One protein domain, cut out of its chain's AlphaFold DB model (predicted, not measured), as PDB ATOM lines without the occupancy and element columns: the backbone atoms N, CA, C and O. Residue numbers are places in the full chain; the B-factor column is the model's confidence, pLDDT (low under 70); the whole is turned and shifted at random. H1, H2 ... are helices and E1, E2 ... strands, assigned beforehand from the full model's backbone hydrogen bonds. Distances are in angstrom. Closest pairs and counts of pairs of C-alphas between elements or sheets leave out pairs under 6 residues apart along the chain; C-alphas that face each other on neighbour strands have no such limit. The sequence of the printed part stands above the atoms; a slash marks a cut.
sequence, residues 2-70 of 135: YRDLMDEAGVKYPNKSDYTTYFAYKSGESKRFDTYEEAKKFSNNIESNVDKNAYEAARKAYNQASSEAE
ATOM      1  N   TYR A   2      20.985  26.399 150.299       93.56
ATOM      2  CA  TYR A   2      21.927  26.457 151.443       93.56
ATOM      3  C   TYR A   2      22.499  25.077 151.813       93.56
ATOM      4  O   TYR A   2      23.705  24.929 151.957       93.56
ATOM      5  N   ARG A   3      21.634  24.057 151.916       92.56
ATOM      6  CA  ARG A   3      22.065  22.677 152.198       92.56
ATOM      7  C   ARG A   3      23.012  22.144 151.123       92.56
ATOM      8  O   ARG A   3      24.075  21.663 151.474       92.56
ATOM      9  N   ASP A   4      22.673  22.337 149.851       94.62
ATOM     10  CA  ASP A   4      23.515  21.906 148.727       94.62
ATOM     11  C   ASP A   4      24.894  22.591 148.762       94.62
ATOM     12  O   ASP A   4      25.910  21.930 148.601       94.62
ATOM     13  N   LEU A   5      24.949  23.893 149.074       94.88
ATOM     14  CA  LEU A   5      26.204  24.640 149.233       94.88
ATOM     15  C   LEU A   5      27.048  24.122 150.407       94.88
ATOM     16  O   LEU A   5      28.274  24.070 150.312       94.88
ATOM     17  N   MET A   6      26.405  23.738 151.513       96.00
ATOM     18  CA  MET A   6      27.087  23.131 152.660       96.00
ATOM     19  C   MET A   6      27.600  21.723 152.338       96.00
ATOM     20  O   MET A   6      28.713  21.377 152.737       96.00
ATOM     21  N   ASP A   7      26.829  20.936 151.586       94.31
ATOM     22  CA  ASP A   7      27.223  19.603 151.129       94.31
ATOM     23  C   ASP A   7      28.399  19.683 150.139       94.31
ATOM     24  O   ASP A   7      29.372  18.939 150.273       94.31
ATOM     25  N   GLU A   8      28.368  20.635 149.200       94.00
ATOM     26  CA  GLU A   8      29.463  20.928 148.264       94.00
ATOM     27  C   GLU A   8      30.746  21.375 148.975       94.00
ATOM     28  O   GLU A   8      31.845  20.985 148.576       94.00
ATOM     29  N   ALA A   9      30.625  22.162 150.049       93.50
ATOM     30  CA  ALA A   9      31.767  22.579 150.859       93.50
ATOM     31  C   ALA A   9      32.420  21.408 151.617       93.50
ATOM     32  O   ALA A   9      33.550  21.535 152.094       93.50
ATOM     33  N   GLY A  10      31.728  20.270 151.752       93.56
ATOM     34  CA  GLY A  10      32.255  19.057 152.379       93.56
ATOM     35  C   GLY A  10      32.546  19.194 153.877       93.56
ATOM     36  O   GLY A  10      33.200  18.326 154.461       93.56
ATOM     37  N   VAL A  11      32.077  20.268 154.517       91.88
ATOM     38  CA  VAL A  11      32.251  20.500 155.952       91.88
ATOM     39  C   VAL A  11      31.075  19.924 156.733       91.88
ATOM     40  O   VAL A  11      29.910  20.116 156.394       91.88
ATOM     41  N   LYS A  12      31.369  19.227 157.828       92.88
ATOM     42  CA  LYS A  12      30.340  18.706 158.734       92.88
ATOM     43  C   LYS A  12      30.189  19.614 159.940       92.88
ATOM     44  O   LYS A  12      31.159  20.227 160.381       92.88
ATOM     45  N   TYR A  13      28.982  19.657 160.497       95.25
ATOM     46  CA  TYR A  13      28.758  20.314 161.778       95.25
ATOM     47  C   TYR A  13      29.639  19.644 162.843       95.25
ATOM     48  O   TYR A  13      29.480  18.444 163.078       95.25
ATOM     49  N   PRO A  14      30.556  20.378 163.496       96.19
ATOM     50  CA  PRO A  14      31.445  19.786 164.481       96.19
ATOM     51  C   PRO A  14      30.669  19.606 165.780       96.19
ATOM     52  O   PRO A  14      30.428  20.569 166.516       96.19
ATOM     53  N   ASN A  15      30.245  18.374 166.059       96.00
ATOM     54  CA  ASN A  15      29.672  18.052 167.353       96.00
ATOM     55  C   ASN A  15      30.808  17.937 168.367       96.00
ATOM     56  O   ASN A  15      31.793  17.247 168.133       96.00
ATOM     57  N   LYS A  16      30.683  18.607 169.514       95.81
ATOM     58  CA  LYS A  16      31.714  18.595 170.557       95.81
ATOM     59  C   LYS A  16      32.060  17.172 171.019       95.81
ATOM     60  O   LYS A  16      33.212  16.927 171.376       95.81
ATOM     61  N   SER A  17      31.100  16.242 170.988       95.06
ATOM     62  CA  SER A  17      31.335  14.828 171.311       95.06
ATOM     63  C   SER A  17      32.403  14.184 170.432       95.06
ATOM     64  O   SER A  17      33.195  13.404 170.944       95.06
ATOM     65  N   ASP A  18      32.488  14.566 169.157       95.44
ATOM     66  CA  ASP A  18      33.423  13.977 168.183       95.44
ATOM     67  C   ASP A  18      34.885  14.350 168.484       95.44
ATOM     68  O   ASP A  18      35.819  13.740 167.971       95.44
ATOM     69  N   TYR A  19      35.080  15.348 169.348       96.94
ATOM     70  CA  TYR A  19      36.374  15.848 169.810       96.94
ATOM     71  C   TYR A  19      36.589  15.569 171.301       96.94
ATOM     72  O   TYR A  19      37.506  16.120 171.909       96.94
ATOM     73  N   THR A  20      35.726  14.765 171.923       97.81
ATOM     74  CA  THR A  20      35.781  14.468 173.353       97.81
ATOM     75  C   THR A  20      36.204  13.026 173.571       97.81
ATOM     76  O   THR A  20      35.540  12.096 173.136       97.81
ATOM     77  N   THR A  21      37.296  12.837 174.303       98.00
ATOM     78  CA  THR A  21      37.667  11.537 174.862       98.00
ATOM     79  C   THR A  21      37.108  11.419 176.273       98.00
ATOM     80  O   THR A  21      37.203  12.361 177.064       98.00
ATOM     81  N   TYR A  22      36.558  10.259 176.614       98.12
ATOM     82  CA  TYR A  22      35.998   9.996 177.935       98.12
ATOM     83  C   TYR A  22      36.895   9.035 178.711       98.12
ATOM     84  O   TYR A  22      37.388   8.049 178.170       98.12
ATOM     85  N   PHE A  23      37.085   9.304 179.996       98.12
ATOM     86  CA  PHE A  23      37.782   8.426 180.926       98.12
ATOM     87  C   PHE A  23      36.808   8.030 182.022       98.12
ATOM     88  O   PHE A  23      36.166   8.893 182.610       98.12
ATOM     89  N   ALA A  24      36.674   6.737 182.296       97.94
ATOM     90  CA  ALA A  24      35.827   6.257 183.378       97.94
ATOM     91  C   ALA A  24      36.631   5.437 184.384       97.94
ATOM     92  O   ALA A  24      37.538   4.684 184.018       97.94
ATOM     93  N   TYR A  25      36.276   5.592 185.659       97.69
ATOM     94  CA  TYR A  25      37.066   5.114 186.790       97.69
ATOM     95  C   TYR A  25      36.272   4.136 187.653       97.69
ATOM     96  O   TYR A  25      35.171   4.460 188.112       97.69
ATOM     97  N   LYS A  26      36.819   2.948 187.921       97.38
ATOM     98  CA  LYS A  26      36.175   1.934 188.774       97.38
ATOM     99  C   LYS A  26      37.212   1.083 189.490       97.38
ATOM    100  O   LYS A  26      38.091   0.523 188.851       97.38
ATOM    101  N   SER A  27      37.096   0.975 190.814       95.00
ATOM    102  CA  SER A  27      37.967   0.127 191.647       95.00
ATOM    103  C   SER A  27      39.474   0.361 191.436       95.00
ATOM    104  O   SER A  27      40.257  -0.581 191.473       95.00
ATOM    105  N   GLY A  28      39.884   1.612 191.201       94.06
ATOM    106  CA  GLY A  28      41.284   1.969 190.938       94.06
ATOM    107  C   GLY A  28      41.742   1.786 189.485       94.06
ATOM    108  O   GLY A  28      42.857   2.181 189.160       94.06
ATOM    109  N   GLU A  29      40.898   1.257 188.594       95.31
ATOM    110  CA  GLU A  29      41.164   1.204 187.153       95.31
ATOM    111  C   GLU A  29      40.644   2.461 186.443       95.31
ATOM    112  O   GLU A  29      39.552   2.947 186.752       95.31
ATOM    113  N   SER A  30      41.400   2.936 185.449       96.88
ATOM    114  CA  SER A  30      40.975   3.954 184.480       96.88
ATOM    115  C   SER A  30      40.893   3.337 183.087       96.88
ATOM    116  O   SER A  30      41.813   2.630 182.665       96.88
ATOM    117  N   LYS A  31      39.795   3.594 182.369       97.75
ATOM    118  CA  LYS A  31      39.609   3.172 180.974       97.75
ATOM    119  C   LYS A  31      39.177   4.346 180.107       97.75
ATOM    120  O   LYS A  31      38.333   5.142 180.512       97.75
ATOM    121  N   ARG A  32      39.762   4.417 178.912       97.75
ATOM    122  CA  ARG A  32      39.436   5.390 177.867       97.75
ATOM    123  C   ARG A  32      38.293   4.867 176.992       97.75
ATOM    124  O   ARG A  32      38.296   3.691 176.639       97.75
ATOM    125  N   PHE A  33      37.382   5.755 176.611       97.62
ATOM    126  CA  PHE A  33      36.247   5.505 175.727       97.62
ATOM    127  C   PHE A  33      36.091   6.650 174.726       97.62
ATOM    128  O   PHE A  33      36.398   7.805 175.041       97.62
ATOM    129  N   ASP A  34      35.564   6.330 173.548       94.75
ATOM    130  CA  ASP A  34      35.282   7.317 172.501       94.75
ATOM    131  C   ASP A  34      33.873   7.915 172.646       94.75
ATOM    132  O   ASP A  34      33.588   8.981 172.107       94.75
ATOM    133  N   THR A  35      32.989   7.279 173.427       96.19
ATOM    134  CA  THR A  35      31.633   7.777 173.683       96.19
ATOM    135  C   THR A  35      31.291   7.829 175.171       96.19
ATOM    136  O   THR A  35      31.718   6.991 175.974       96.19
ATOM    137  N   TYR A  36      30.454   8.800 175.545       96.00
ATOM    138  CA  TYR A  36      29.940   8.925 176.910       96.00
ATOM    139  C   TYR A  36      29.124   7.695 177.336       96.00
ATOM    140  O   TYR A  36      29.249   7.225 178.466       96.00
ATOM    141  N   GLU A  37      28.314   7.142 176.429       96.69
ATOM    142  CA  GLU A  37      27.458   5.990 176.727       96.69
ATOM    143  C   GLU A  37      28.267   4.724 177.038       96.69
ATOM    144  O   GLU A  37      27.891   3.944 177.915       96.69
ATOM    145  N   GLU A  38      29.407   4.512 176.376       96.94
ATOM    146  CA  GLU A  38      30.304   3.398 176.700       96.94
ATOM    147  C   GLU A  38      31.034   3.614 178.027       96.94
ATOM    148  O   GLU A  38      31.092   2.693 178.846       96.94
ATOM    149  N   ALA A  39      31.505   4.838 178.288       97.31
ATOM    150  CA  ALA A  39      32.100   5.203 179.571       97.31
ATOM    151  C   ALA A  39      31.126   4.951 180.736       97.31
ATOM    152  O   ALA A  39      31.492   4.353 181.752       97.31
ATOM    153  N   LYS A  40      29.853   5.315 180.548       97.44
ATOM    154  CA  LYS A  40      28.774   5.140 181.526       97.44
ATOM    155  C   LYS A  40      28.434   3.682 181.811       97.44
ATOM    156  O   LYS A  40      28.116   3.342 182.949       97.44
ATOM    157  N   LYS A  41      28.547   2.793 180.817       97.38
ATOM    158  CA  LYS A  41      28.410   1.340 181.036       97.38
ATOM    159  C   LYS A  41      29.507   0.795 181.955       97.38
ATOM    160  O   LYS A  41      29.264  -0.166 182.683       97.38
ATOM    161  N   PHE A  42      30.705   1.387 181.936       96.75
ATOM    162  CA  PHE A  42      31.810   0.979 182.802       96.75
ATOM    163  C   PHE A  42      31.673   1.532 184.229       96.75
ATOM    164  O   PHE A  42      31.801   0.769 185.192       96.75
ATOM    165  N   SER A  43      31.406   2.835 184.376       96.38
ATOM    166  CA  SER A  43      31.279   3.522 185.668       96.38
ATOM    167  C   SER A  43      30.488   4.829 185.561       96.38
ATOM    168  O   SER A  43      30.477   5.466 184.515       96.38
ATOM    169  N   ASN A  44      29.905   5.282 186.675       95.75
ATOM    170  CA  ASN A  44      29.313   6.623 186.781       95.75
ATOM    171  C   ASN A  44      30.354   7.720 187.069       95.75
ATOM    172  O   ASN A  44      30.034   8.901 186.962       95.75
ATOM    173  N   ASN A  45      31.580   7.352 187.455       97.44
ATOM    174  CA  ASN A  45      32.671   8.306 187.640       97.44
ATOM    175  C   ASN A  45      33.389   8.514 186.301       97.44
ATOM    176  O   ASN A  45      34.234   7.695 185.932       97.44
ATOM    177  N   ILE A  46      32.998   9.562 185.571       97.75
ATOM    178  CA  ILE A  46      33.435   9.840 184.198       97.75
ATOM    179  C   ILE A  46      34.030  11.246 184.122       97.75
ATOM    180  O   ILE A  46      33.410  12.218 184.547       97.75
ATOM    181  N   GLU A  47      35.195  11.351 183.504       97.69
ATOM    182  CA  GLU A  47      35.843  12.591 183.101       97.69
ATOM    183  C   GLU A  47      35.782  12.730 181.576       97.69
ATOM    184  O   GLU A  47      35.979  11.764 180.840       97.69
ATOM    185  N   SER A  48      35.516  13.941 181.092       97.12
ATOM    186  CA  SER A  48      35.531  14.268 179.667       97.12
ATOM    187  C   SER A  48      36.694  15.203 179.358       97.12
ATOM    188  O   SER A  48      36.752  16.307 179.907       97.12
ATOM    189  N   ASN A  49      37.563  14.805 178.436       97.56
ATOM    190  CA  ASN A  49      38.655  15.628 177.940       97.56
ATOM    191  C   ASN A  49      38.417  15.983 176.470       97.56
ATOM    192  O   ASN A  49      38.376  15.105 175.610       97.56
ATOM    193  N   VAL A  50      38.250  17.272 176.190       97.69
ATOM    194  CA  VAL A  50      37.970  17.777 174.841       97.69
ATOM    195  C   VAL A  50      39.271  18.236 174.203       97.69
ATOM    196  O   VAL A  50      39.974  19.065 174.785       97.69
ATOM    197  N   ASP A  51      39.542  17.794 172.978       97.69
ATOM    198  CA  ASP A  51      40.539  18.437 172.125       97.69
ATOM    199  C   ASP A  51      39.992  19.791 171.654       97.69
ATOM    200  O   ASP A  51      39.341  19.920 170.614       97.69
ATOM    201  N   LYS A  52      40.209  20.814 172.488       97.25
ATOM    202  CA  LYS A  52      39.721  22.174 172.238       97.25
ATOM    203  C   LYS A  52      40.267  22.740 170.934       97.25
ATOM    204  O   LYS A  52      39.510  23.361 170.200       97.25
ATOM    205  N   ASN A  53      41.539  22.492 170.628       97.88
ATOM    206  CA  ASN A  53      42.178  23.042 169.436       97.88
ATOM    207  C   ASN A  53      41.570  22.437 168.167       97.88
ATOM    208  O   ASN A  53      41.221  23.172 167.243       97.88
ATOM    209  N   ALA A  54      41.397  21.112 168.132       97.31
ATOM    210  CA  ALA A  54      40.760  20.445 167.002       97.31
ATOM    211  C   ALA A  54      39.287  20.861 166.851       97.31
ATOM    212  O   ALA A  54      38.839  21.149 165.738       97.31
ATOM    213  N   TYR A  55      38.551  20.960 167.964       97.62
ATOM    214  CA  TYR A  55      37.157  21.400 167.959       97.62
ATOM    215  C   TYR A  55      37.002  22.840 167.452       97.62
ATOM    216  O   TYR A  55      36.164  23.110 166.591       97.62
ATOM    217  N   GLU A  56      37.818  23.772 167.944       97.50
ATOM    218  CA  GLU A  56      37.786  25.178 167.530       97.50
ATOM    219  C   GLU A  56      38.189  25.352 166.063       97.50
ATOM    220  O   GLU A  56      37.536  26.108 165.337       97.50
ATOM    221  N   ALA A  57      39.201  24.618 165.590       97.25
ATOM    222  CA  ALA A  57      39.593  24.624 164.183       97.25
ATOM    223  C   ALA A  57      38.450  24.143 163.275       97.25
ATOM    224  O   ALA A  57      38.128  24.801 162.281       97.25
ATOM    225  N   ALA A  58      37.782  23.048 163.646       97.56
ATOM    226  CA  ALA A  58      36.632  22.539 162.907       97.56
ATOM    227  C   ALA A  58      35.437  23.502 162.955       97.56
ATOM    228  O   ALA A  58      34.772  23.717 161.942       97.56
ATOM    229  N   ARG A  59      35.189  24.146 164.105       97.69
ATOM    230  CA  ARG A  59      34.134  25.158 164.246       97.69
ATOM    231  C   ARG A  59      34.385  26.370 163.372       97.69
ATOM    232  O   ARG A  59      33.455  26.851 162.732       97.69
ATOM    233  N   LYS A  60      35.630  26.835 163.306       97.38
ATOM    234  CA  LYS A  60      36.019  27.940 162.433       97.38
ATOM    235  C   LYS A  60      35.790  27.592 160.962       97.38
ATOM    236  O   LYS A  60      35.175  28.388 160.262       97.38
ATOM    237  N   ALA A  61      36.227  26.410 160.521       96.75
ATOM    238  CA  ALA A  61      36.028  25.955 159.145       96.75
ATOM    239  C   ALA A  61      34.537  25.842 158.784       96.75
ATOM    240  O   ALA A  61      34.110  26.363 157.757       96.75
ATOM    241  N   TYR A  62      33.733  25.233 159.662       97.62
ATOM    242  CA  TYR A  62      32.285  25.132 159.474       97.62
ATOM    243  C   TYR A  62      31.613  26.507 159.406       97.62
ATOM    244  O   TYR A  62      30.822  26.761 158.504       97.62
ATOM    245  N   ASN A  63      31.927  27.402 160.348       97.25
ATOM    246  CA  ASN A  63      31.321  28.731 160.393       97.25
ATOM    247  C   ASN A  63      31.683  29.548 159.148       97.25
ATOM    248  O   ASN A  63      30.815  30.220 158.609       97.25
ATOM    249  N   GLN A  64      32.929  29.465 158.669       97.81
ATOM    250  CA  GLN A  64      33.343  30.146 157.445       97.81
ATOM    251  C   GLN A  64      32.539  29.654 156.233       97.81
ATOM    252  O   GLN A  64      31.961  30.468 155.518       97.81
ATOM    253  N   ALA A  65      32.441  28.337 156.044       97.56
ATOM    254  CA  ALA A  65      31.648  27.758 154.962       97.56
ATOM    255  C   ALA A  65      30.156  28.116 155.076       97.56
ATOM    256  O   ALA A  65      29.533  28.447 154.072       97.56
ATOM    257  N   SER A  66      29.601  28.120 156.297       96.94
ATOM    258  CA  SER A  66      28.228  28.576 156.549       96.94
ATOM    259  C   SER A  66      28.050  30.017 156.103       96.94
ATOM    260  O   SER A  66      27.177  30.285 155.291       96.94
ATOM    261  N   SER A  67      28.905  30.936 156.556       96.94
ATOM    262  CA  SER A  67      28.815  32.349 156.182       96.94
ATOM    263  C   SER A  67      28.949  32.567 154.671       96.94
ATOM    264  O   SER A  67      28.222  33.377 154.100       96.94
ATOM    265  N   GLU A  68      29.832  31.827 153.998       97.06
ATOM    266  CA  GLU A  68      29.968  31.876 152.538       97.06
ATOM    267  C   GLU A  68      28.712  31.350 151.822       97.06
ATOM    268  O   GLU A  68      28.266  31.938 150.833       97.06
ATOM    269  N   ALA A  69      28.113  30.264 152.319       97.38
ATOM    270  CA  ALA A  69      26.869  29.721 151.786       97.38
ATOM    271  C   ALA A  69      25.697  30.690 152.001       97.38
ATOM    272  O   ALA A  69      24.959  30.967 151.059       97.38
ATOM    273  N   GLU A  70      25.555  31.251 153.202       96.56
ATOM    274  CA  GLU A  70      24.543  32.260 153.544       96.56
ATOM    275  C   GLU A  70      24.646  33.471 152.615       96.56
ATOM    276  O   GLU A  70      23.653  33.853 152.001       96.56
TER     277      GLU A  70
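Overview. This is residues 2 to 70 of the 135 residues of an uncharacterized protein of Moraxella sp. (UniProt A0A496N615). What shape do these coordinates make? They make a rod of two unlike halves: at one end a small three-stranded sheet with the short helix H3 over one face and the other face bare, at the other the long helix H4, with little H1 packed on its far end. The short H2 sits at the join, and residues 9 to 15 lead to it from H1. What is it built of? The 69 printed residues hold four named helices and three named strands in the order H1 H2 E1 E2 H3 E3 H4, of mixed class, helices and strands, and the antiparallel sheet has the order E2, E1, E3. Is it compact? It is only just loose, close to extended, with a radius of gyration of the C-alphas of 16.3 A and spans of 51 by 20 by 13 A.

Arrangement. How is the sheet paired? E1, residues 20 to 26, is antiparallel to E2, residues 29 to 33, in a hairpin, with N 24 and O 31 2.9 A apart. On its other side E1 is antiparallel to E3, residues 46 to 50, with N 23 and O 47 2.8 A apart. What is on the sheet? H3, residues 36 to 42, has a height over the sheet of 8.1 A and lies over E1, along the strands, at 15 degrees on the local plane; the closest C-alphas of the two are those of Ala 24 and Ala 39, 5.4 A apart. E2, H3 and E3 form a split strand-helix-strand unit, two strands running the same way with E1 between them, and its crossover is right-handed. What does the long helix touch? H4, residues 52 to 70, is not on the sheet; with residues 65 to 70 alone it touches H1, residues 2 to 8, opposite ways at a steep tilt of 59 degrees, the closest C-alphas being those of Leu 5 and Ala 69, 5.7 A apart. With residues 52 to 55 alone it touches H2, residues 16 to 19, which only grazes the sheet; the closest C-alphas are those of Tyr 19 and Tyr 55, 5.9 A apart. Are the helix backbones complete? Every O i to N i+4 pair is within hydrogen-bond range in H1, H3 and H4, and H2 is too short for such a pair.

Along the chain. Where do the ends lie? H1 begins at C-alpha 2, (21.927, 26.457, 151.443), and H4 ends at C-alpha 70, (24.543, 32.260, 153.544). How long are the elements? From first to last C-alpha H4 measures 26.1 A, E1 19.9 A, E2 13.2 A, E3 13.1 A, H3 10.1 A, H1 9.9 A and H2 5.5 A.

Size, cuts and confidence. How large is it? The two C-alphas farthest apart are those of Ser 27 and Glu 70, at 51.6 A, while those of Tyr 2 and Glu 70 are 6.7 A apart. Are there cuts or long links? The printed part has no cut and no long link; H1 to H2 is short, and the others are tight. How confident is the model? The mean pLDDT of the printed part is 96.5, and no printed residue is under 70.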